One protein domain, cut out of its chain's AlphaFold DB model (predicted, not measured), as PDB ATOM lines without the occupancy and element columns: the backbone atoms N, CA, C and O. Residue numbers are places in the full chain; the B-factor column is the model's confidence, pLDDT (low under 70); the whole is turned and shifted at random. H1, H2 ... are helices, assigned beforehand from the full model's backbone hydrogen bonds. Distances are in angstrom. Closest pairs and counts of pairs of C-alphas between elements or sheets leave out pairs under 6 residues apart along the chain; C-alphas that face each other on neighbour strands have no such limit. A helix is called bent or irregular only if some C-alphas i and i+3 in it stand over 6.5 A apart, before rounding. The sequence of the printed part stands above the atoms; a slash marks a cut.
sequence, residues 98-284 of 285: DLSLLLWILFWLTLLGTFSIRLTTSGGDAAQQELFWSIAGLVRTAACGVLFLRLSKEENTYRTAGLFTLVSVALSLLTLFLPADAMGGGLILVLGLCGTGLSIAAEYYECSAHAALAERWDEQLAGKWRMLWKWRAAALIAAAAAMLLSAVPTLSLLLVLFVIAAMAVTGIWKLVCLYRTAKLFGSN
ATOM      1  N   ASP A  98     247.216 111.219 354.454       85.25
ATOM      2  CA  ASP A  98     247.797 112.558 354.390       85.25
ATOM      3  C   ASP A  98     248.258 112.933 352.971       85.25
ATOM      4  O   ASP A  98     248.093 114.083 352.557       85.25
ATOM      5  N   LEU A  99     248.778 111.976 352.187       87.94
ATOM      6  CA  LEU A  99     249.216 112.215 350.808       87.94
ATOM      7  C   LEU A  99     248.038 112.644 349.926       87.94
ATOM      8  O   LEU A  99     248.125 113.629 349.186       87.94
ATOM      9  N   SER A 100     246.925 111.916 350.026       87.50
ATOM     10  CA  SER A 100     245.720 112.186 349.240       87.50
ATOM     11  C   SER A 100     245.155 113.580 349.532       87.50
ATOM     12  O   SER A 100     244.822 114.329 348.608       87.50
ATOM     13  N   LEU A 101     245.144 113.973 350.810       89.56
ATOM     14  CA  LEU A 101     244.678 115.278 351.259       89.56
ATOM     15  C   LEU A 101     245.597 116.396 350.754       89.56
ATOM     16  O   LEU A 101     245.108 117.403 350.244       89.56
ATOM     17  N   LEU A 102     246.918 116.220 350.843       92.44
ATOM     18  CA  LEU A 102     247.894 117.198 350.353       92.44
ATOM     19  C   LEU A 102     247.765 117.428 348.841       92.44
ATOM     20  O   LEU A 102     247.755 118.577 348.396       92.44
ATOM     21  N   LEU A 103     247.608 116.361 348.052       91.88
ATOM     22  CA  LEU A 103     247.373 116.461 346.608       91.88
ATOM     23  C   LEU A 103     246.042 117.158 346.292       91.88
ATOM     24  O   LEU A 103     245.962 117.950 345.350       91.88
ATOM     25  N   TRP A 104     245.004 116.912 347.096       92.88
ATOM     26  CA  TRP A 104     243.718 117.591 346.956       92.88
ATOM     27  C   TRP A 104     243.807 119.082 347.301       92.88
ATOM     28  O   TRP A 104     243.254 119.918 346.587       92.88
ATOM     29  N   ILE A 105     244.557 119.454 348.342       92.81
ATOM     30  CA  ILE A 105     244.807 120.864 348.673       92.81
ATOM     31  C   ILE A 105     245.592 121.542 347.542       92.81
ATOM     32  O   ILE A 105     245.214 122.635 347.114       92.81
ATOM     33  N   LEU A 106     246.630 120.892 347.001       92.50
ATOM     34  CA  LEU A 106     247.363 121.397 345.835       92.50
ATOM     35  C   LEU A 106     246.449 121.605 344.626       92.50
ATOM     36  O   LEU A 106     246.614 122.596 343.910       92.50
ATOM     37  N   PHE A 107     245.470 120.721 344.408       92.50
ATOM     38  CA  PHE A 107     244.485 120.866 343.336       92.50
ATOM     39  C   PHE A 107     243.709 122.168 343.467       92.50
ATOM     40  O   PHE A 107     243.726 122.987 342.547       92.50
ATOM     41  N   TRP A 108     243.084 122.393 344.621       91.62
ATOM     42  CA  TRP A 108     242.294 123.598 344.862       91.62
ATOM     43  C   TRP A 108     243.134 124.866 344.799       91.62
ATOM     44  O   TRP A 108     242.712 125.863 344.214       91.62
ATOM     45  N   LEU A 109     244.345 124.819 345.344       90.06
ATOM     46  CA  LEU A 109     245.243 125.962 345.370       90.06
ATOM     47  C   LEU A 109     245.768 126.310 343.966       90.06
ATOM     48  O   LEU A 109     245.824 127.485 343.592       90.06
ATOM     49  N   THR A 110     246.058 125.300 343.143       88.06
ATOM     50  CA  THR A 110     246.411 125.485 341.726       88.06
ATOM     51  C   THR A 110     245.212 125.971 340.917       88.06
ATOM     52  O   THR A 110     245.374 126.799 340.020       88.06
ATOM     53  N   LEU A 111     244.003 125.501 341.232       88.19
ATOM     54  CA  LEU A 111     242.770 125.900 340.552       88.19
ATOM     55  C   LEU A 111     242.472 127.377 340.806       88.19
ATOM     56  O   LEU A 111     242.332 128.143 339.853       88.19
ATOM     57  N   LEU A 112     242.497 127.784 342.077       84.69
ATOM     58  CA  LEU A 112     242.369 129.180 342.493       84.69
ATOM     59  C   LEU A 112     243.455 130.055 341.856       84.69
ATOM     60  O   LEU A 112     243.236 131.222 341.536       84.69
ATOM     61  N   GLY A 113     244.638 129.479 341.642       80.25
ATOM     62  CA  GLY A 113     245.741 130.176 341.016       80.25
ATOM     63  C   GLY A 113     245.662 130.330 339.496       80.25
ATOM     64  O   GLY A 113     246.083 131.351 338.959       80.25
ATOM     65  N   THR A 114     245.137 129.323 338.805       79.88
ATOM     66  CA  THR A 114     245.002 129.311 337.340       79.88
ATOM     67  C   THR A 114     243.830 130.181 336.909       79.88
ATOM     68  O   THR A 114     243.941 130.963 335.971       79.88
ATOM     69  N   PHE A 115     242.727 130.092 337.649       72.06
ATOM     70  CA  PHE A 115     241.562 130.949 337.502       72.06
ATOM     71  C   PHE A 115     241.563 132.009 338.587       72.06
ATOM     72  O   PHE A 115     240.532 132.224 339.215       72.06
ATOM     73  N   SER A 116     242.700 132.655 338.856       66.12
ATOM     74  CA  SER A 116     242.676 133.874 339.661       66.12
ATOM     75  C   SER A 116     241.847 134.894 338.887       66.12
ATOM     76  O   SER A 116     242.377 135.653 338.079       66.12
ATOM     77  N   ILE A 117     240.526 134.836 339.069       54.44
ATOM     78  CA  ILE A 117     239.562 135.787 338.555       54.44
ATOM     79  C   ILE A 117     240.031 137.073 339.198       54.44
ATOM     80  O   ILE A 117     239.881 137.257 340.405       54.44
ATOM     81  N   ARG A 118     240.706 137.908 338.405       61.78
ATOM     82  CA  ARG A 118     241.004 139.283 338.766       61.78
ATOM     83  C   ARG A 118     239.635 139.920 338.947       61.78
ATOM     84  O   ARG A 118     239.027 140.368 337.984       61.78
ATOM     85  N   LEU A 119     239.091 139.826 340.158       56.34
ATOM     86  CA  LEU A 119     237.873 140.505 340.554       56.34
ATOM     87  C   LEU A 119     238.244 141.981 340.561       56.34
ATOM     88  O   LEU A 119     238.683 142.521 341.574       56.34
ATOM     89  N   THR A 120     238.174 142.606 339.391       56.22
ATOM     90  CA  THR A 120     238.301 144.045 339.233       56.22
ATOM     91  C   THR A 120     237.082 144.641 339.908       56.22
ATOM     92  O   THR A 120     236.003 144.752 339.328       56.22
ATOM     93  N   THR A 121     237.225 144.974 341.188       60.00
ATOM     94  CA  THR A 121     236.259 145.832 341.855       60.00
ATOM     95  C   THR A 121     236.338 147.178 341.147       60.00
ATOM     96  O   THR A 121     237.402 147.789 341.063       60.00
ATOM     97  N   SER A 122     235.228 147.624 340.564       61.72
ATOM     98  CA  SER A 122     235.151 148.798 339.683       61.72
ATOM     99  C   SER A 122     235.373 150.145 340.398       61.72
ATOM    100  O   SER A 122     234.907 151.173 339.920       61.72
ATOM    101  N   GLY A 123     236.042 150.156 341.554       64.88
ATOM    102  CA  GLY A 123     236.204 151.333 342.409       64.88
ATOM    103  C   GLY A 123     237.462 151.343 343.282       64.88
ATOM    104  O   GLY A 123     237.482 152.070 344.269       64.88
ATOM    105  N   GLY A 124     238.485 150.536 342.972       69.50
ATOM    106  CA  GLY A 124     239.778 150.551 343.672       69.50
ATOM    107  C   GLY A 124     240.892 151.174 342.828       69.50
ATOM    108  O   GLY A 124     240.840 151.112 341.602       69.50
ATOM    109  N   ASP A 125     241.907 151.744 343.482       80.88
ATOM    110  CA  ASP A 125     243.137 152.177 342.811       80.88
ATOM    111  C   ASP A 125     243.809 150.974 342.125       80.88
ATOM    112  O   ASP A 125     244.023 149.928 342.748       80.88
ATOM    113  N   ALA A 126     244.143 151.126 340.841       78.81
ATOM    114  CA  ALA A 126     244.791 150.095 340.038       78.81
ATOM    115  C   ALA A 126     246.117 149.638 340.666       78.81
ATOM    116  O   ALA A 126     246.412 148.443 340.675       78.81
ATOM    117  N   ALA A 127     246.880 150.558 341.268       79.06
ATOM    118  CA  ALA A 127     248.129 150.216 341.948       79.06
ATOM    119  C   ALA A 127     247.882 149.324 343.176       79.06
ATOM    120  O   ALA A 127     248.561 148.314 343.373       79.06
ATOM    121  N   GLN A 128     246.863 149.649 343.977       79.62
ATOM    122  CA  GLN A 128     246.481 148.857 345.146       79.62
ATOM    123  C   GLN A 128     245.961 147.467 344.745       79.62
ATOM    124  O   GLN A 128     246.258 146.477 345.418       79.62
ATOM    125  N   GLN A 129     245.212 147.375 343.643       80.31
ATOM    126  CA  GLN A 129     244.754 146.097 343.100       80.31
ATOM    127  C   GLN A 129     245.936 145.230 342.646       80.31
ATOM    128  O   GLN A 129     246.014 144.065 343.037       80.31
ATOM    129  N   GLU A 130     246.890 145.776 341.887       80.62
ATOM    130  CA  GLU A 130     248.074 145.028 341.436       80.62
ATOM    131  C   GLU A 130     248.956 144.543 342.595       80.62
ATOM    132  O   GLU A 130     249.435 143.403 342.578       80.62
ATOM    133  N   LEU A 131     249.111 145.356 343.643       82.50
ATOM    134  CA  LEU A 131     249.815 144.951 344.861       82.50
ATOM    135  C   LEU A 131     249.100 143.800 345.574       82.50
ATOM    136  O   LEU A 131     249.740 142.804 345.919       82.50
ATOM    137  N   PHE A 132     247.779 143.893 345.754       84.75
ATOM    138  CA  PHE A 132     246.986 142.828 346.373       84.75
ATOM    139  C   PHE A 132     247.171 141.498 345.636       84.75
ATOM    140  O   PHE A 132     247.466 140.465 346.240       84.75
ATOM    141  N   TRP A 133     247.049 141.534 344.313       83.81
ATOM    142  CA  TRP A 133     247.180 140.356 343.474       83.81
ATOM    143  C   TRP A 133     248.595 139.772 343.461       83.81
ATOM    144  O   TRP A 133     248.750 138.547 343.430       83.81
ATOM    145  N   SER A 134     249.614 140.630 343.499       85.81
ATOM    146  CA  SER A 134     251.015 140.219 343.618       85.81
ATOM    147  C   SER A 134     251.262 139.486 344.936       85.81
ATOM    148  O   SER A 134     251.794 138.376 344.937       85.81
ATOM    149  N   ILE A 135     250.793 140.048 346.055       87.50
ATOM    150  CA  ILE A 135     250.932 139.442 347.384       87.50
ATOM    151  C   ILE A 135     250.167 138.117 347.458       87.50
ATOM    152  O   ILE A 135     250.726 137.110 347.891       87.50
ATOM    153  N   ALA A 136     248.917 138.076 346.990       87.31
ATOM    154  CA  ALA A 136     248.120 136.851 346.965       87.31
ATOM    155  C   ALA A 136     248.796 135.746 346.131       87.31
ATOM    156  O   ALA A 136     248.847 134.586 346.547       87.31
ATOM    157  N   GLY A 137     249.370 136.110 344.978       87.81
ATOM    158  CA  GLY A 137     250.158 135.204 344.144       87.81
ATOM    159  C   GLY A 137     251.389 134.654 344.867       87.81
ATOM    160  O   GLY A 137     251.640 133.451 344.798       87.81
ATOM    161  N   LEU A 138     252.120 135.498 345.601       89.50
ATOM    162  CA  LEU A 138     253.288 135.087 346.387       89.50
ATOM    163  C   LEU A 138     252.916 134.157 347.539       89.50
ATOM    164  O   LEU A 138     253.552 133.118 347.699       89.50
ATOM    165  N   VAL A 139     251.863 134.479 348.295       91.56
ATOM    166  CA  VAL A 139     251.360 133.630 349.389       91.56
ATOM    167  C   VAL A 139     250.966 132.255 348.859       91.56
ATOM    168  O   VAL A 139     251.350 131.237 349.432       91.56
ATOM    169  N   ARG A 140     250.257 132.211 347.727       91.50
ATOM    170  CA  ARG A 140     249.888 130.961 347.056       91.50
ATOM    171  C   ARG A 140     251.125 130.155 346.652       91.50
ATOM    172  O   ARG A 140     251.208 128.974 346.965       91.50
ATOM    173  N   THR A 141     252.089 130.773 345.972       90.31
ATOM    174  CA  THR A 141     253.314 130.085 345.528       90.31
ATOM    175  C   THR A 141     254.152 129.597 346.715       90.31
ATOM    176  O   THR A 141     254.664 128.480 346.687       90.31
ATOM    177  N   ALA A 142     254.228 130.374 347.798       93.38
ATOM    178  CA  ALA A 142     254.873 129.959 349.040       93.38
ATOM    179  C   ALA A 142     254.156 128.760 349.676       93.38
ATOM    180  O   ALA A 142     254.811 127.800 350.082       93.38
ATOM    181  N   ALA A 143     252.820 128.773 349.700       94.44
ATOM    182  CA  ALA A 143     252.024 127.642 350.160       94.44
ATOM    183  C   ALA A 143     252.293 126.385 349.315       94.44
ATOM    184  O   ALA A 143     252.565 125.340 349.898       94.44
ATOM    185  N   CYS A 144     252.331 126.480 347.974       91.75
ATOM    186  CA  CYS A 144     252.759 125.364 347.113       91.75
ATOM    187  C   CYS A 144     254.133 124.826 347.530       91.75
ATOM    188  O   CYS A 144     254.281 123.625 347.731       91.75
ATOM    189  N   GLY A 145     255.120 125.713 347.701       92.06
ATOM    190  CA  GLY A 145     256.475 125.332 348.103       92.06
ATOM    191  C   GLY A 145     256.503 124.558 349.423       92.06
ATOM    192  O   GLY A 145     257.136 123.508 349.513       92.06
ATOM    193  N   VAL A 146     255.755 125.019 350.431       94.06
ATOM    194  CA  VAL A 146     255.625 124.325 351.723       94.06
ATOM    195  C   VAL A 146     254.916 122.976 351.574       94.06
ATOM    196  O   VAL A 146     255.336 122.003 352.200       94.06
ATOM    197  N   LEU A 147     253.873 122.885 350.744       93.69
ATOM    198  CA  LEU A 147     253.193 121.616 350.476       93.69
ATOM    199  C   LEU A 147     254.118 120.613 349.775       93.69
ATOM    200  O   LEU A 147     254.127 119.445 350.158       93.69
ATOM    201  N   PHE A 148     254.956 121.047 348.831       92.56
ATOM    202  CA  PHE A 148     255.964 120.174 348.220       92.56
ATOM    203  C   PHE A 148     256.987 119.674 349.248       92.56
ATOM    204  O   PHE A 148     257.299 118.488 349.281       92.56
ATOM    205  N   LEU A 149     257.437 120.523 350.177       92.19
ATOM    206  CA  LEU A 149     258.299 120.076 351.279       92.19
ATOM    207  C   LEU A 149     257.612 119.071 352.218       92.19
ATOM    208  O   LEU A 149     258.285 118.267 352.852       92.19
ATOM    209  N   ARG A 150     256.280 119.100 352.337       91.62
ATOM    210  CA  ARG A 150     255.528 118.079 353.085       91.62
ATOM    211  C   ARG A 150     255.424 116.771 352.301       91.62
ATOM    212  O   ARG A 150     255.609 115.711 352.892       91.62
ATOM    213  N   LEU A 151     255.182 116.859 350.993       90.44
ATOM    214  CA  LEU A 151     255.140 115.719 350.070       90.44
ATOM    215  C   LEU A 151     256.502 115.056 349.863       90.44
ATOM    216  O   LEU A 151     256.560 113.914 349.413       90.44
ATOM    217  N   SER A 152     257.594 115.723 350.244       91.12
ATOM    218  CA  SER A 152     258.934 115.157 350.112       91.12
ATOM    219  C   SER A 152     259.191 113.916 350.962       91.12
ATOM    220  O   SER A 152     260.248 113.306 350.830       91.12
ATOM    221  N   LYS A 153     258.272 113.586 351.877       87.44
ATOM    222  CA  LYS A 153     258.297 112.320 352.612       87.44
ATOM    223  C   LYS A 153     258.144 111.124 351.670       87.44
ATOM    224  O   LYS A 153     258.855 110.144 351.854       87.44
ATOM    225  N   GLU A 154     257.317 111.272 350.634       86.88
ATOM    226  CA  GLU A 154     256.963 110.165 349.738       86.88
ATOM    227  C   GLU A 154     257.881 110.103 348.526       86.88
ATOM    228  O   GLU A 154     258.239 109.029 348.050       86.88
ATOM    229  N   GLU A 155     258.285 111.267 348.023       87.06
ATOM    230  CA  GLU A 155     259.161 111.367 346.867       87.06
ATOM    231  C   GLU A 155     260.113 112.560 347.062       87.06
ATOM    232  O   GLU A 155     259.696 113.704 347.243       87.06
ATOM    233  N   ASN A 156     261.423 112.296 347.077       88.50
ATOM    234  CA  ASN A 156     262.432 113.286 347.467       88.50
ATOM    235  C   ASN A 156     262.579 114.441 346.453       88.50
ATOM    236  O   ASN A 156     263.031 115.528 346.817       88.50
ATOM    237  N   THR A 157     262.176 114.258 345.196       91.44
ATOM    238  CA  THR A 157     262.182 115.307 344.164       91.44
ATOM    239  C   THR A 157     261.171 116.422 344.461       91.44
ATOM    240  O   THR A 157     261.410 117.575 344.093       91.44
ATOM    241  N   TYR A 158     260.114 116.178 345.248       91.44
ATOM    242  CA  TYR A 158     259.293 117.282 345.772       91.44
ATOM    243  C   TYR A 158     260.081 118.225 346.687       91.44
ATOM    244  O   TYR A 158     259.769 119.416 346.758       91.44
ATOM    245  N   ARG A 159     261.135 117.746 347.364       92.94
ATOM    246  CA  ARG A 159     261.979 118.614 348.195       92.94
ATOM    247  C   ARG A 159     262.667 119.668 347.342       92.94
ATOM    248  O   ARG A 159     262.637 120.846 347.687       92.94
ATOM    249  N   THR A 160     263.278 119.258 346.231       92.81
ATOM    250  CA  THR A 160     263.965 120.189 345.330       92.81
ATOM    251  C   THR A 160     262.969 121.147 344.693       92.81
ATOM    252  O   THR A 160     263.224 122.350 344.713       92.81
ATOM    253  N   ALA A 161     261.806 120.658 344.242       92.81
ATOM    254  CA  ALA A 161     260.722 121.506 343.745       92.81
ATOM    255  C   ALA A 161     260.348 122.593 344.768       92.81
ATOM    256  O   ALA A 161     260.427 123.780 344.460       92.81
ATOM    257  N   GLY A 162     260.053 122.196 346.012       92.19
ATOM    258  CA  GLY A 162     259.692 123.113 347.092       92.19
ATOM    259  C   GLY A 162     260.768 124.155 347.398       92.19
ATOM    260  O   GLY A 162     260.448 125.334 347.539       92.19
ATOM    261  N   LEU A 163     262.048 123.760 347.440       94.00
ATOM    262  CA  LEU A 163     263.154 124.705 347.624       94.00
ATOM    263  C   LEU A 163     263.227 125.727 346.483       94.00
ATOM    264  O   LEU A 163     263.258 126.924 346.760       94.00
ATOM    265  N   PHE A 164     263.220 125.295 345.219       93.81
ATOM    266  CA  PHE A 164     263.278 126.223 344.083       93.81
ATOM    267  C   PHE A 164     262.075 127.174 344.056       93.81
ATOM    268  O   PHE A 164     262.249 128.366 343.798       93.81
ATOM    269  N   THR A 165     260.877 126.684 344.394       92.50
ATOM    270  CA  THR A 165     259.673 127.515 344.530       92.50
ATOM    271  C   THR A 165     259.801 128.548 345.656       92.50
ATOM    272  O   THR A 165     259.382 129.689 345.495       92.50
ATOM    273  N   LEU A 166     260.400 128.205 346.799       94.12
ATOM    274  CA  LEU A 166     260.596 129.168 347.890       94.12
ATOM    275  C   LEU A 166     261.690 130.196 347.574       94.12
ATOM    276  O   LEU A 166     261.534 131.373 347.898       94.12
ATOM    277  N   VAL A 167     262.768 129.788 346.899       95.00
ATOM    278  CA  VAL A 167     263.806 130.725 346.445       95.00
ATOM    279  C   VAL A 167     263.240 131.686 345.394       95.00
ATOM    280  O   VAL A 167     263.554 132.875 345.432       95.00
ATOM    281  N   SER A 168     262.354 131.227 344.502       91.06
ATOM    282  CA  SER A 168     261.701 132.122 343.538       91.06
ATOM    283  C   SER A 168     260.769 133.130 344.218       91.06
ATOM    284  O   SER A 168     260.735 134.293 343.810       91.06
ATOM    285  N   VAL A 169     260.082 132.743 345.302       92.56
ATOM    286  CA  VAL A 169     259.306 133.670 346.147       92.56
ATOM    287  C   VAL A 169     260.217 134.706 346.801       92.56
ATOM    288  O   VAL A 169     259.903 135.893 346.753       92.56
ATOM    289  N   ALA A 170     261.357 134.293 347.363       92.44
ATOM    290  CA  ALA A 170     262.316 135.217 347.972       92.44
ATOM    291  C   ALA A 170     262.863 136.231 346.953       92.44
ATOM    292  O   ALA A 170     262.903 137.429 347.233       92.44
ATOM    293  N   LEU A 171     263.210 135.771 345.747       91.12
ATOM    294  CA  LEU A 171     263.636 136.638 344.648       91.12
ATOM    295  C   LEU A 171     262.523 137.601 344.208       91.12
ATOM    296  O   LEU A 171     262.785 138.777 343.972       91.12
ATOM    297  N   SER A 172     261.278 137.129 344.145       88.62
ATOM    298  CA  SER A 172     260.131 137.960 343.768       88.62
ATOM    299  C   SER A 172     259.823 139.033 344.820       88.62
ATOM    300  O   SER A 172     259.520 140.172 344.470       88.62
ATOM    301  N   LEU A 173     259.949 138.706 346.111       90.06
ATOM    302  CA  LEU A 173     259.836 139.679 347.203       90.06
ATOM    303  C   LEU A 173     260.940 140.732 347.107       90.06
ATOM    304  O   LEU A 173     260.653 141.920 347.218       90.06
ATOM    305  N   LEU A 174     262.178 140.309 346.837       87.75
ATOM    306  CA  LEU A 174     263.294 141.223 346.617       87.75
ATOM    307  C   LEU A 174     262.949 142.225 345.502       87.75
ATOM    308  O   LEU A 174     262.985 143.428 345.735       87.75
ATOM    309  N   THR A 175     262.502 141.751 344.336       83.25
ATOM    310  CA  THR A 175     262.102 142.639 343.228       83.25
ATOM    311  C   THR A 175     260.895 143.525 343.536       83.25
ATOM    312  O   THR A 175     260.785 144.599 342.960       83.25
ATOM    313  N   LEU A 176     259.990 143.098 344.423       84.62
ATOM    314  CA  LEU A 176     258.786 143.856 344.773       84.62
ATOM    315  C   LEU A 176     259.086 145.037 345.709       84.62
ATOM    316  O   LEU A 176     258.422 146.066 345.623       84.62
ATOM    317  N   PHE A 177     260.055 144.883 346.615       84.06
ATOM    318  CA  PHE A 177     260.396 145.904 347.615       84.06
ATOM    319  C   PHE A 177     261.563 146.809 347.211       84.06
ATOM    320  O   PHE A 177     261.792 147.830 347.858       84.06
ATOM    321  N   LEU A 178     262.305 146.455 346.160       83.75
ATOM    322  CA  LEU A 178     263.339 147.317 345.601       83.75
ATOM    323  C   LEU A 178     262.709 148.370 344.678       83.75
ATOM    324  O   LEU A 178     261.983 148.013 343.749       83.75
ATOM    325  N   PRO A 179     262.973 149.666 344.907       76.25
ATOM    326  CA  PRO A 179     262.362 150.713 344.112       76.25
ATOM    327  C   PRO A 179     263.030 150.770 342.726       76.25
ATOM    328  O   PRO A 179     264.242 150.593 342.580       76.25
ATOM    329  N   ALA A 180     262.216 150.949 341.683       72.31
ATOM    330  CA  ALA A 180     262.642 150.799 340.288       72.31
ATOM    331  C   ALA A 180     263.689 151.838 339.844       72.31
ATOM    332  O   ALA A 180     264.425 151.601 338.895       72.31
ATOM    333  N   ASP A 181     263.772 152.972 340.534       74.12
ATOM    334  CA  ASP A 181     264.777 154.021 340.348       74.12
ATOM    335  C   ASP A 181     266.160 153.625 340.892       74.12
ATOM    336  O   ASP A 181     267.181 154.033 340.338       74.12
ATOM    337  N   ALA A 182     266.209 152.781 341.927       73.94
ATOM    338  CA  ALA A 182     267.447 152.186 342.433       73.94
ATOM    339  C   ALA A 182     267.938 151.017 341.561       73.94
ATOM    340  O   ALA A 182     269.116 150.651 341.601       73.94
ATOM    341  N   MET A 183     267.047 150.415 340.769       73.12
ATOM    342  CA  MET A 183     267.350 149.278 339.909       73.12
ATOM    343  C   MET A 183     267.620 149.748 338.478       73.12
ATOM    344  O   MET A 183     266.708 150.040 337.712       73.12
ATOM    345  N   GLY A 184     268.887 149.764 338.060       81.50
ATOM    346  CA  GLY A 184     269.205 149.972 336.646       81.50
ATOM    347  C   GLY A 184     268.519 148.917 335.762       81.50
ATOM    348  O   GLY A 184     268.422 147.751 336.150       81.50
ATOM    349  N   GLY A 185     268.089 149.291 334.551       81.06
ATOM    350  CA  GLY A 185     267.352 148.388 333.650       81.06
ATOM    351  C   GLY A 185     268.062 147.053 333.367       81.06
ATOM    352  O   GLY A 185     267.413 146.018 333.240       81.06
ATOM    353  N   GLY A 186     269.401 147.044 333.366       85.25
ATOM    354  CA  GLY A 186     270.192 145.813 333.262       85.25
ATOM    355  C   GLY A 186     270.030 144.871 334.463       85.25
ATOM    356  O   GLY A 186     269.923 143.663 334.276       85.25
ATOM    357  N   LEU A 187     269.948 145.403 335.687       86.50
ATOM    358  CA  LEU A 187     269.745 144.603 336.899       86.50
ATOM    359  C   LEU A 187     268.344 143.977 336.923       86.50
ATOM    360  O   LEU A 187     268.211 142.806 337.265       86.50
ATOM    361  N   ILE A 188     267.318 144.728 336.506       85.25
ATOM    362  CA  ILE A 188     265.940 144.222 336.381       85.25
ATOM    363  C   ILE A 188     265.896 143.043 335.406       85.25
ATOM    364  O   ILE A 188     265.318 142.002 335.717       85.25
ATOM    365  N   LEU A 189     266.552 143.179 334.251       86.56
ATOM    366  CA  LEU A 189     266.616 142.121 333.248       86.56
ATOM    367  C   LEU A 189     267.339 140.874 333.776       86.56
ATOM    368  O   LEU A 189     266.835 139.765 333.610       86.56
ATOM    369  N   VAL A 190     268.475 141.038 334.461       90.00
ATOM    370  CA  VAL A 190     269.212 139.915 335.066       90.00
ATOM    371  C   VAL A 190     268.369 139.198 336.121       90.00
ATOM    372  O   VAL A 190     268.240 137.977 336.065       90.00
ATOM    373  N   LEU A 191     267.745 139.933 337.046       89.81
ATOM    374  CA  LEU A 191     266.896 139.339 338.085       89.81
ATOM    375  C   LEU A 191     265.664 138.648 337.485       89.81
ATOM    376  O   LEU A 191     265.299 137.562 337.935       89.81
ATOM    377  N   GLY A 192     265.073 139.223 336.434       88.25
ATOM    378  CA  GLY A 192     263.981 138.609 335.681       88.25
ATOM    379  C   GLY A 192     264.389 137.282 335.035       88.25
ATOM    380  O   GLY A 192     263.688 136.283 335.193       88.25
ATOM    381  N   LEU A 193     265.550 137.234 334.376       90.94
ATOM    382  CA  LEU A 193     266.090 136.006 333.777       90.94
ATOM    383  C   LEU A 193     266.456 134.950 334.829       90.94
ATOM    384  O   LEU A 193     266.206 133.761 334.633       90.94
ATOM    385  N   CYS A 194     267.007 135.361 335.973       92.44
ATOM    386  CA  CYS A 194     267.222 134.451 337.097       92.44
ATOM    387  C   CYS A 194     265.890 133.881 337.604       92.44
ATOM    388  O   CYS A 194     265.778 132.673 337.818       92.44
ATOM    389  N   GLY A 195     264.862 134.722 337.745       90.69
ATOM    390  CA  GLY A 195     263.529 134.306 338.174       90.69
ATOM    391  C   GLY A 195     262.866 133.321 337.212       90.69
ATOM    392  O   GLY A 195     262.290 132.323 337.657       90.69
ATOM    393  N   THR A 196     262.988 133.536 335.899       90.50
ATOM    394  CA  THR A 196     262.477 132.585 334.899       90.50
ATOM    395  C   THR A 196     263.251 131.269 334.937       90.50
ATOM    396  O   THR A 196     262.623 130.212 334.936       90.50
ATOM    397  N   GLY A 197     264.580 131.305 335.075       92.69
ATOM    398  CA  GLY A 197     265.407 130.105 335.243       92.69
ATOM    399  C   GLY A 197     265.010 129.271 336.466       92.69
ATOM    400  O   GLY A 197     264.813 128.059 336.354       92.69
ATOM    401  N   LEU A 198     264.804 129.919 337.618       93.25
ATOM    402  CA  LEU A 198     264.310 129.253 338.828       93.25
ATOM    403  C   LEU A 198     262.915 128.660 338.629       93.25
ATOM    404  O   LEU A 198     262.647 127.555 339.092       93.25
ATOM    405  N   SER A 199     262.035 129.375 337.928       90.75
ATOM    406  CA  SER A 199     260.675 128.904 337.643       90.75
ATOM    407  C   SER A 199     260.677 127.673 336.735       90.75
ATOM    408  O   SER A 199     259.924 126.733 336.980       90.75
ATOM    409  N   ILE A 200     261.560 127.636 335.731       92.88
ATOM    410  CA  ILE A 200     261.765 126.464 334.868       92.88
ATOM    411  C   ILE A 200     262.247 125.272 335.701       92.88
ATOM    412  O   ILE A 200     261.690 124.182 335.580       92.88
ATOM    413  N   ALA A 201     263.246 125.471 336.567       94.12
ATOM    414  CA  ALA A 201     263.751 124.411 337.436       94.12
ATOM    415  C   ALA A 201     262.667 123.894 338.399       94.12
ATOM    416  O   ALA A 201     262.484 122.685 338.526       94.12
ATOM    417  N   ALA A 202     261.910 124.792 339.034       92.88
ATOM    418  CA  ALA A 202     260.817 124.427 339.932       92.88
ATOM    419  C   ALA A 202     259.738 123.596 339.216       92.88
ATOM    420  O   ALA A 202     259.366 122.533 339.705       92.88
ATOM    421  N   GLU A 203     259.285 124.033 338.036       92.62
ATOM    422  CA  GLU A 203     258.272 123.317 337.245       92.62
ATOM    423  C   GLU A 203     258.779 121.966 336.725       92.62
ATOM    424  O   GLU A 203     258.006 121.008 336.663       92.62
ATOM    425  N   TYR A 204     260.068 121.863 336.377       94.44
ATOM    426  CA  TYR A 204     260.691 120.583 336.041       94.44
ATOM    427  C   TYR A 204     260.579 119.609 337.207       94.44
ATOM    428  O   TYR A 204     260.036 118.514 337.042       94.44
ATOM    429  N   TYR A 205     261.068 120.018 338.381       94.56
ATOM    430  CA  TYR A 205     261.088 119.149 339.548       94.56
ATOM    431  C   TYR A 205     259.675 118.781 339.991       94.56
ATOM    432  O   TYR A 205     259.416 117.607 340.229       94.56
ATOM    433  N   GLU A 206     258.737 119.727 339.980       93.75
ATOM    434  CA  GLU A 206     257.331 119.463 340.282       93.75
ATOM    435  C   GLU A 206     256.713 118.435 339.318       93.75
ATOM    436  O   GLU A 206     256.152 117.428 339.752       93.75
ATOM    437  N   CYS A 207     256.839 118.642 338.002       93.44
ATOM    438  CA  CYS A 207     256.288 117.707 337.017       93.44
ATOM    439  C   CYS A 207     256.975 116.337 337.087       93.44
ATOM    440  O   CYS A 207     256.320 115.316 336.881       93.44
ATOM    441  N   SER A 208     258.279 116.301 337.367       93.81
ATOM    442  CA  SER A 208     259.027 115.052 337.519       93.81
ATOM    443  C   SER A 208     258.625 114.289 338.782       93.81
ATOM    444  O   SER A 208     258.454 113.077 338.706       93.81
ATOM    445  N   ALA A 209     258.369 114.988 339.889       93.50
ATOM    446  CA  ALA A 209     257.904 114.404 341.141       93.50
ATOM    447  C   ALA A 209     256.485 113.836 340.990       93.50
ATOM    448  O   ALA A 209     256.226 112.694 341.363       93.50
ATOM    449  N   HIS A 210     255.576 114.575 340.343       93.25
ATOM    450  CA  HIS A 210     254.243 114.061 340.018       93.25
ATOM    451  C   HIS A 210     254.284 112.882 339.039       93.25
ATOM    452  O   HIS A 210     253.507 111.938 339.188       93.25
ATOM    453  N   ALA A 211     255.186 112.908 338.053       93.69
ATOM    454  CA  ALA A 211     255.376 111.785 337.145       93.69
ATOM    455  C   ALA A 211     255.892 110.547 337.886       93.69
ATOM    456  O   ALA A 211     255.322 109.480 337.704       93.69
ATOM    457  N   ALA A 212     256.916 110.690 338.730       92.38
ATOM    458  CA  ALA A 212     257.492 109.599 339.513       92.38
ATOM    459  C   ALA A 212     256.474 109.002 340.496       92.38
ATOM    460  O   ALA A 212     256.349 107.784 340.598       92.38
ATOM    461  N   LEU A 213     255.682 109.855 341.154       90.81
ATOM    462  CA  LEU A 213     254.620 109.419 342.058       90.81
ATOM    463  C   LEU A 213     253.519 108.633 341.322       90.81
ATOM    464  O   LEU A 213     253.002 107.647 341.845       90.81
ATOM    465  N   ALA A 214     253.158 109.058 340.108       90.06
ATOM    466  CA  ALA A 214     252.139 108.392 339.298       90.06
ATOM    467  C   ALA A 214     252.661 107.149 338.553       90.06
ATOM    468  O   ALA A 214     251.873 106.260 338.253       90.06
ATOM    469  N   GLU A 215     253.961 107.058 338.261       90.50
ATOM    470  CA  GLU A 215     254.559 106.029 337.393       90.50
ATOM    471  C   GLU A 215     254.301 104.601 337.874       90.50
ATOM    472  O   GLU A 215     254.066 103.711 337.060       90.50
ATOM    473  N   ARG A 216     254.270 104.390 339.193       83.62
ATOM    474  CA  ARG A 216     254.022 103.068 339.786       83.62
ATOM    475  C   ARG A 216     252.597 102.550 339.537       83.62
ATOM    476  O   ARG A 216     252.369 101.346 339.613       83.62
ATOM    477  N   TRP A 217     251.654 103.446 339.245       84.38
ATOM    478  CA  TRP A 217     250.214 103.172 339.274       84.38
ATOM    479  C   TRP A 217     249.496 103.479 337.954       84.38
ATOM    480  O   TRP A 217     248.577 102.760 337.574       84.38
ATOM    481  N   ASP A 218     249.903 104.535 337.251       89.25
ATOM    482  CA  ASP A 218     249.361 104.959 335.960       89.25
ATOM    483  C   ASP A 218     250.491 105.559 335.102       89.25
ATOM    484  O   ASP A 218     250.773 106.765 335.114       89.25
ATOM    485  N   GLU A 219     251.142 104.693 334.321       90.38
ATOM    486  CA  GLU A 219     252.219 105.073 333.399       90.38
ATOM    487  C   GLU A 219     251.744 106.098 332.354       90.38
ATOM    488  O   GLU A 219     252.485 107.007 331.964       90.38
ATOM    489  N   GLN A 220     250.477 106.019 331.934       92.94
ATOM    490  CA  GLN A 220     249.912 106.964 330.977       92.94
ATOM    491  C   GLN A 220     249.810 108.370 331.587       92.94
ATOM    492  O   GLN A 220     250.066 109.370 330.904       92.94
ATOM    493  N   LEU A 221     249.442 108.473 332.865       92.75
ATOM    494  CA  LEU A 221     249.404 109.737 333.597       92.75
ATOM    495  C   LEU A 221     250.810 110.295 333.838       92.75
ATOM    496  O   LEU A 221     251.025 111.489 333.610       92.75
ATOM    497  N   ALA A 222     251.778 109.449 334.199       94.06
ATOM    498  CA  ALA A 222     253.183 109.844 334.312       94.06
ATOM    499  C   ALA A 222     253.736 110.384 332.979       94.06
ATOM    500  O   ALA A 222     254.390 111.431 332.937       94.06
ATOM    501  N   GLY A 223     253.392 109.741 331.859       94.94
ATOM    502  CA  GLY A 223     253.718 110.222 330.515       94.94
ATOM    503  C   GLY A 223     253.132 111.606 330.216       94.94
ATOM    504  O   GLY A 223     253.823 112.467 329.663       94.94
ATOM    505  N   LYS A 224     251.888 111.869 330.639       95.69
ATOM    506  CA  LYS A 224     251.259 113.195 330.497       95.69
ATOM    507  C   LYS A 224     251.985 114.266 331.308       95.69
ATOM    508  O   LYS A 224     252.194 115.351 330.776       95.69
ATOM    509  N   TRP A 225     252.418 113.964 332.532       96.06
ATOM    510  CA  TRP A 225     253.229 114.878 333.346       96.06
ATOM    511  C   TRP A 225     254.572 115.215 332.686       96.06
ATOM    512  O   TRP A 225     254.934 116.388 332.569       96.06
ATOM    513  N   ARG A 226     255.276 114.207 332.155       94.88
ATOM    514  CA  ARG A 226     256.536 114.403 331.412       94.88
ATOM    515  C   ARG A 226     256.343 115.250 330.151       94.88
ATOM    516  O   ARG A 226     257.217 116.044 329.805       94.88
ATOM    517  N   MET A 227     255.216 115.090 329.457       95.62
ATOM    518  CA  MET A 227     254.887 115.891 328.274       95.62
ATOM    519  C   MET A 227     254.516 117.331 328.643       95.62
ATOM    520  O   MET A 227     254.966 118.268 327.986       95.62
ATOM    521  N   LEU A 228     253.741 117.511 329.714       95.06
ATOM    522  CA  LEU A 228     253.342 118.819 330.226       95.06
ATOM    523  C   LEU A 228     254.559 119.685 330.574       95.06
ATOM    524  O   LEU A 228     254.594 120.856 330.196       95.06
ATOM    525  N   TRP A 229     255.576 119.101 331.216       94.88
ATOM    526  CA  TRP A 229     256.848 119.774 331.489       94.88
ATOM    527  C   TRP A 229     257.463 120.378 330.219       94.88
ATOM    528  O   TRP A 229     257.818 121.551 330.217       94.88
ATOM    529  N   LYS A 230     257.548 119.618 329.118       94.94
ATOM    530  CA  LYS A 230     258.172 120.098 327.869       94.94
ATOM    531  C   LYS A 230     257.454 121.326 327.311       94.94
ATOM    532  O   LYS A 230     258.103 122.286 326.902       94.94
ATOM    533  N   TRP A 231     256.121 121.313 327.328       95.88
ATOM    534  CA  TRP A 231     255.313 122.449 326.879       95.88
ATOM    535  C   TRP A 231     255.458 123.665 327.792       95.88
ATOM    536  O   TRP A 231     255.572 124.787 327.302       95.88
ATOM    537  N   ARG A 232     255.505 123.455 329.110       93.19
ATOM    538  CA  ARG A 232     255.718 124.539 330.076       93.19
ATOM    539  C   ARG A 232     257.117 125.134 329.989       93.19
ATOM    540  O   ARG A 232     257.249 126.351 329.993       93.19
ATOM    541  N   ALA A 233     258.142 124.302 329.825       94.19
ATOM    542  CA  ALA A 233     259.506 124.753 329.582       94.19
ATOM    543  C   ALA A 233     259.576 125.624 328.323       94.19
ATOM    544  O   ALA A 233     260.110 126.728 328.371       94.19
ATOM    545  N   ALA A 234     258.968 125.175 327.218       94.44
ATOM    546  CA  ALA A 234     258.910 125.946 325.980       94.44
ATOM    547  C   ALA A 234     258.199 127.300 326.165       94.44
ATOM    548  O   ALA A 234     258.702 128.320 325.693       94.44
ATOM    549  N   ALA A 235     257.077 127.337 326.894       93.88
ATOM    550  CA  ALA A 235     256.360 128.579 327.190       93.88
ATOM    551  C   ALA A 235     257.188 129.548 328.055       93.88
ATOM    552  O   ALA A 235     257.219 130.746 327.779       93.88
ATOM    553  N   LEU A 236     257.906 129.046 329.065       92.50
ATOM    554  CA  LEU A 236     258.776 129.862 329.921       92.50
ATOM    555  C   LEU A 236     260.023 130.368 329.181       92.50
ATOM    556  O   LEU A 236     260.433 131.510 329.381       92.50
ATOM    557  N   ILE A 237     260.595 129.564 328.281       94.31
ATOM    558  CA  ILE A 237     261.690 129.995 327.400       94.31
ATOM    559  C   ILE A 237     261.201 131.091 326.445       94.31
ATOM    560  O   ILE A 237     261.884 132.099 326.269       94.31
ATOM    561  N   ALA A 238     260.002 130.945 325.874       93.75
ATOM    562  CA  ALA A 238     259.384 131.986 325.057       93.75
ATOM    563  C   ALA A 238     259.125 133.273 325.864       93.75
ATOM    564  O   ALA A 238     259.347 134.367 325.349       93.75
ATOM    565  N   ALA A 239     258.741 133.164 327.141       91.38
ATOM    566  CA  ALA A 239     258.604 134.315 328.034       91.38
ATOM    567  C   ALA A 239     259.946 135.037 328.255       91.38
ATOM    568  O   ALA A 239     260.015 136.260 328.150       91.38
ATOM    569  N   ALA A 240     261.027 134.288 328.497       92.19
ATOM    570  CA  ALA A 240     262.371 134.851 328.629       92.19
ATOM    571  C   ALA A 240     262.841 135.525 327.326       92.19
ATOM    572  O   ALA A 240     263.397 136.622 327.358       92.19
ATOM    573  N   ALA A 241     262.557 134.922 326.168       93.06
ATOM    574  CA  ALA A 241     262.834 135.534 324.870       93.06
ATOM    575  C   ALA A 241     262.051 136.845 324.678       93.06
ATOM    576  O   ALA A 241     262.622 137.832 324.218       93.06
ATOM    577  N   ALA A 242     260.779 136.896 325.089       91.19
ATOM    578  CA  ALA A 242     259.967 138.112 325.019       91.19
ATOM    579  C   ALA A 242     260.556 139.266 325.848       91.19
ATOM    580  O   ALA A 242     260.523 140.412 325.391       91.19
ATOM    581  N   MET A 243     261.138 138.963 327.017       86.62
ATOM    582  CA  MET A 243     261.846 139.946 327.850       86.62
ATOM    583  C   MET A 243     263.080 140.517 327.136       86.62
ATOM    584  O   MET A 243     263.291 141.732 327.139       86.62
ATOM    585  N   LEU A 244     263.873 139.662 326.480       89.62
ATOM    586  CA  LEU A 244     265.060 140.074 325.717       89.62
ATOM    587  C   LEU A 244     264.705 140.899 324.470       89.62
ATOM    588  O   LEU A 244     265.428 141.818 324.100       89.62
ATOM    589  N   LEU A 245     263.570 140.594 323.841       89.62
ATOM    590  CA  LEU A 245     263.063 141.266 322.639       89.62
ATOM    591  C   LEU A 245     262.274 142.546 322.946       89.62
ATOM    592  O   LEU A 245     261.641 143.100 322.049       89.62
ATOM    593  N   SER A 246     262.317 143.044 324.183       82.81
ATOM    594  CA  SER A 246     261.593 144.250 324.613       82.81
ATOM    595  C   SER A 246     261.923 145.507 323.793       82.81
ATOM    596  O   SER A 246     261.087 146.402 323.696       82.81
ATOM    597  N   ALA A 247     263.081 145.553 323.125       84.69
ATOM    598  CA  ALA A 247     263.447 146.618 322.186       84.69
ATOM    599  C   ALA A 247     262.597 146.639 320.893       84.69
ATOM    600  O   ALA A 247     262.540 147.662 320.214       84.69
ATOM    601  N   VAL A 248     261.933 145.529 320.549       92.00
ATOM    602  CA  VAL A 248     261.035 145.403 319.390       92.00
ATOM    603  C   VAL A 248     259.608 145.148 319.903       92.00
ATOM    604  O   VAL A 248     259.185 143.994 320.037       92.00
ATOM    605  N   PRO A 249     258.837 146.208 320.212       87.81
ATOM    606  CA  PRO A 249     257.623 146.096 321.021       87.81
ATOM    607  C   PRO A 249     256.510 145.291 320.346       87.81
ATOM    608  O   PRO A 249     255.783 144.568 321.020       87.81
ATOM    609  N   THR A 250     256.385 145.361 319.018       91.75
ATOM    610  CA  THR A 250     255.364 144.611 318.265       91.75
ATOM    611  C   THR A 250     255.584 143.104 318.352       91.75
ATOM    612  O   THR A 250     254.648 142.353 318.619       91.75
ATOM    613  N   LEU A 251     256.827 142.657 318.170       91.31
ATOM    614  CA  LEU A 251     257.187 141.244 318.235       91.31
ATOM    615  C   LEU A 251     257.140 140.723 319.677       91.31
ATOM    616  O   LEU A 251     256.617 139.634 319.910       91.31
ATOM    617  N   SER A 252     257.615 141.517 320.643       91.50
ATOM    618  CA  SER A 252     257.510 141.188 322.069       91.50
ATOM    619  C   SER A 252     256.046 141.026 322.497       91.50
ATOM    620  O   SER A 252     255.697 140.011 323.098       91.50
ATOM    621  N   LEU A 253     255.157 141.946 322.098       91.56
ATOM    622  CA  LEU A 253     253.726 141.874 322.408       91.56
ATOM    623  C   LEU A 253     253.076 140.593 321.867       91.56
ATOM    624  O   LEU A 253     252.373 139.902 322.604       91.56
ATOM    625  N   LEU A 254     253.323 140.254 320.597       93.38
ATOM    626  CA  LEU A 254     252.790 139.028 319.991       93.38
ATOM    627  C   LEU A 254     253.268 137.774 320.734       93.38
ATOM    628  O   LEU A 254     252.479 136.860 320.981       93.38
ATOM    629  N   LEU A 255     254.543 137.745 321.131       93.50
ATOM    630  CA  LEU A 255     255.115 136.624 321.866       93.50
ATOM    631  C   LEU A 255     254.530 136.509 323.279       93.50
ATOM    632  O   LEU A 255     254.197 135.406 323.707       93.50
ATOM    633  N   VAL A 256     254.331 137.628 323.982       91.62
ATOM    634  CA  VAL A 256     253.678 137.648 325.302       91.62
ATOM    635  C   VAL A 256     252.249 137.111 325.215       91.62
ATOM    636  O   VAL A 256     251.869 136.272 326.030       91.62
ATOM    637  N   LEU A 257     251.465 137.523 324.213       91.75
ATOM    638  CA  LEU A 257     250.106 137.004 324.015       91.75
ATOM    639  C   LEU A 257     250.101 135.490 323.776       91.75
ATOM    640  O   LEU A 257     249.293 134.769 324.368       91.75
ATOM    641  N   PHE A 258     251.032 134.997 322.956       93.25
ATOM    642  CA  PHE A 258     251.210 133.564 322.735       93.25
ATOM    643  C   PHE A 258     251.562 132.823 324.033       93.25
ATOM    644  O   PHE A 258     250.957 131.795 324.341       93.25
ATOM    645  N   VAL A 259     252.494 133.361 324.824       92.94
ATOM    646  CA  VAL A 259     252.887 132.796 326.122       92.94
ATOM    647  C   VAL A 259     251.699 132.743 327.078       92.94
ATOM    648  O   VAL A 259     251.478 131.705 327.696       92.94
ATOM    649  N   ILE A 260     250.897 133.807 327.179       90.44
ATOM    650  CA  ILE A 260     249.706 133.836 328.044       90.44
ATOM    651  C   ILE A 260     248.731 132.721 327.652       90.44
ATOM    652  O   ILE A 260     248.288 131.958 328.514       90.44
ATOM    653  N   ALA A 261     248.434 132.574 326.357       91.56
ATOM    654  CA  ALA A 261     247.557 131.513 325.869       91.56
ATOM    655  C   ALA A 261     248.129 130.113 326.159       91.56
ATOM    656  O   ALA A 261     247.418 129.243 326.668       91.56
ATOM    657  N   ALA A 262     249.424 129.899 325.905       92.94
ATOM    658  CA  ALA A 262     250.106 128.638 326.191       92.94
ATOM    659  C   ALA A 262     250.093 128.297 327.694       92.94
ATOM    660  O   ALA A 262     249.840 127.150 328.074       92.94
ATOM    661  N   MET A 263     250.306 129.287 328.564       90.88
ATOM    662  CA  MET A 263     250.254 129.119 330.018       90.88
ATOM    663  C   MET A 263     248.837 128.813 330.513       90.88
ATOM    664  O   MET A 263     248.678 127.965 331.390       90.88
ATOM    665  N   ALA A 264     247.801 129.416 329.922       90.31
ATOM    666  CA  ALA A 264     246.410 129.100 330.246       90.31
ATOM    667  C   ALA A 264     246.058 127.647 329.878       90.31
ATOM    668  O   ALA A 264     245.566 126.889 330.717       90.31
ATOM    669  N   VAL A 265     246.379 127.221 328.651       93.06
ATOM    670  CA  VAL A 265     246.108 125.852 328.174       93.06
ATOM    671  C   VAL A 265     246.872 124.816 329.003       93.06
ATOM    672  O   VAL A 265     246.288 123.842 329.481       93.06
ATOM    673  N   THR A 266     248.169 125.030 329.227       93.19
ATOM    674  CA  THR A 266     248.982 124.120 330.050       93.19
ATOM    675  C   THR A 266     248.611 124.181 331.534       93.19
ATOM    676  O   THR A 266     248.803 123.201 332.246       93.19
ATOM    677  N   GLY A 267     248.048 125.290 332.023       91.19
ATOM    678  CA  GLY A 267     247.430 125.404 333.346       91.19
ATOM    679  C   GLY A 267     246.220 124.489 333.503       91.19
ATOM    680  O   GLY A 267     246.170 123.692 334.438       91.19
ATOM    681  N   ILE A 268     245.293 124.519 332.543       92.75
ATOM    682  CA  ILE A 268     244.132 123.615 332.526       92.75
ATOM    683  C   ILE A 268     244.592 122.155 332.440       92.75
ATOM    684  O   ILE A 268     244.098 121.304 333.180       92.75
ATOM    685  N   TRP A 269     245.576 121.853 331.589       95.06
ATOM    686  CA  TRP A 269     246.132 120.502 331.501       95.06
ATOM    687  C   TRP A 269     246.753 120.057 332.836       95.06
ATOM    688  O   TRP A 269     246.435 118.967 333.316       95.06
ATOM    689  N   LYS A 270     247.545 120.916 333.493       94.31
ATOM    690  CA  LYS A 270     248.086 120.646 334.835       94.31
ATOM    691  C   LYS A 270     246.982 120.325 335.834       94.31
ATOM    692  O   LYS A 270     247.091 119.327 336.534       94.31
ATOM    693  N   LEU A 271     245.897 121.101 335.851       93.19
ATOM    694  CA  LEU A 271     244.753 120.850 336.733       93.19
ATOM    695  C   LEU A 271     244.113 119.486 336.492       93.19
ATOM    696  O   LEU A 271     243.826 118.773 337.448       93.19
ATOM    697  N   VAL A 272     243.921 119.092 335.232       95.06
ATOM    698  CA  VAL A 272     243.362 117.773 334.898       95.06
ATOM    699  C   VAL A 272     244.298 116.651 335.345       95.06
ATOM    700  O   VAL A 272     243.838 115.656 335.908       95.06
ATOM    701  N   CYS A 273     245.602 116.791 335.108       94.12
ATOM    702  CA  CYS A 273     246.599 115.820 335.550       94.12
ATOM    703  C   CYS A 273     246.644 115.716 337.078       94.12
ATOM    704  O   CYS A 273     246.648 114.611 337.618       94.12
ATOM    705  N   LEU A 274     246.602 116.847 337.778       93.69
ATOM    706  CA  LEU A 274     246.664 116.898 339.231       93.69
ATOM    707  C   LEU A 274     245.374 116.390 339.881       93.69
ATOM    708  O   LEU A 274     245.452 115.611 340.820       93.69
ATOM    709  N   TYR A 275     244.201 116.692 339.315       93.12
ATOM    710  CA  TYR A 275     242.928 116.084 339.716       93.12
ATOM    711  C   TYR A 275     242.957 114.559 339.580       93.12
ATOM    712  O   TYR A 275     242.559 113.849 340.499       93.12
ATOM    713  N   ARG A 276     243.442 114.037 338.445       92.12
ATOM    714  CA  ARG A 276     243.559 112.584 338.233       92.12
ATOM    715  C   ARG A 276     244.538 111.949 339.212       92.12
ATOM    716  O   ARG A 276     244.228 110.895 339.751       92.12
ATOM    717  N   THR A 277     245.665 112.613 339.467       91.50
ATOM    718  CA  THR A 277     246.664 112.163 340.446       91.50
ATOM    719  C   THR A 277     246.051 112.146 341.845       91.50
ATOM    720  O   THR A 277     246.103 111.133 342.524       91.50
ATOM    721  N   ALA A 278     245.366 113.211 342.260       90.19
ATOM    722  CA  ALA A 278     244.719 113.267 343.564       90.19
ATOM    723  C   ALA A 278     243.583 112.240 343.698       90.19
ATOM    724  O   ALA A 278     243.454 111.603 344.734       90.19
ATOM    725  N   LYS A 279     242.794 112.009 342.640       88.12
ATOM    726  CA  LYS A 279     241.734 110.988 342.624       88.12
ATOM    727  C   LYS A 279     242.287 109.564 342.727       88.12
ATOM    728  O   LYS A 279     241.652 108.733 343.366       88.12
ATOM    729  N   LEU A 280     243.440 109.296 342.113       86.12
ATOM    730  CA  LEU A 280     244.120 108.002 342.186       86.12
ATOM    731  C   LEU A 280     244.449 107.622 343.640       86.12
ATOM    732  O   LEU A 280     244.273 106.470 344.015       86.12
ATOM    733  N   PHE A 281     244.859 108.600 344.451       84.12
ATOM    734  CA  PHE A 281     245.181 108.399 345.869       84.12
ATOM    735  C   PHE A 281     244.001 108.667 346.820       84.12
ATOM    736  O   PHE A 281     244.006 108.198 347.949       84.12
ATOM    737  N   GLY A 282     242.984 109.421 346.391       73.75
ATOM    738  CA  GLY A 282     241.861 109.848 347.230       73.75
ATOM    739  C   GLY A 282     240.627 108.946 347.205       73.75
ATOM    740  O   GLY A 282     239.721 109.167 348.000       73.75
ATOM    741  N   SER A 283     240.539 107.938 346.327       57.16
ATOM    742  CA  SER A 283     239.342 107.077 346.244       57.16
ATOM    743  C   SER A 283     239.252 105.977 347.316       57.16
ATOM    744  O   SER A 283     238.432 105.075 347.161       57.16
ATOM    745  N   ASN A 284     240.086 106.027 348.358       47.28
ATOM    746  CA  ASN A 284     240.122 105.042 349.448       47.28
ATOM    747  C   ASN A 284     239.770 105.641 350.826       47.28
ATOM    748  O   ASN A 284     240.090 105.037 351.849       47.28
TER     749      ASN A 284
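AT A GLANCE: This is residues 98 to 284 of the 285 residues of an uncharacterized protein of Anaeromassilibacillus sp. An200 (UniProt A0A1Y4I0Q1). Six helices stand side by side in an up-and-down bundle, set as a ring in chain order round a middle that holds no helix, with H6 coming back to H1 to close it. The link from H1 to H2 loops outward, and residues 122 to 128, of which 126 to 128 belong to H2, stick out. The printed part has 187 residues with six named helices, H1 to H6, and no named strand; the class is all helix. It is compact, with a radius of gyration of the C-alphas of 17.5 A, yet elongated, spanning 54 by 33 by 29 A.

IN THESE COORDINATES: H1, residues 98 to 114, begins with C-alpha 98 at (247.797, 112.558, 354.390) and is 24.1 A long. H2, residues 126 to 151, measures 37.3 A and H3, residues 157 to 177, 30.8 A. H4, residues 185 to 215, measures 44.4 A and H5, residues 219 to 247, 44.5 A. H5 is irregular: C-alphas 244 and 247 are 7.6 A apart. H6, residues 249 to 282, measures 47.4 A and ends with C-alpha 282 at (241.861, 109.848, 347.230).

HOW THE PARTS SIT: H1 and H2 form a hairpin, touching closest at the C-alphas of Leu 106 and Cys 144, 6.8 A. H2 touches H3 at Gly 145 and Gly 162, their closest C-alphas, 4.0 A apart. H3 and H4 run opposite ways at a shallow tilt of 23 degrees; their closest C-alphas, Ala 161 and Ala 202, are 4.8 A apart. H4 touches H5 at a shallow tilt of 6 degrees, closest at C-alphas 211 and 222, 4.1 A. H5 touches H6, closest at C-alphas 242 and 252, 4.9 A. H6 touches H1, closest at C-alphas 100 and 282, 4.9 A. H4 and H6 are close but not clearly touching, while H3 and H6 are apart. Every O i to N i+4 pair is within hydrogen-bond range in H1, H2, H3, H4 and H6, and 23 of 25 in H5.

THE WHOLE: The C-alphas of Asp 181 and Asn 284, the two farthest apart, are 55.6 A apart. The printed part has no cut; the link from H1 to H2 is long. The model's pLDDT is under 70 at residues 116 to 124 and 283 to 284.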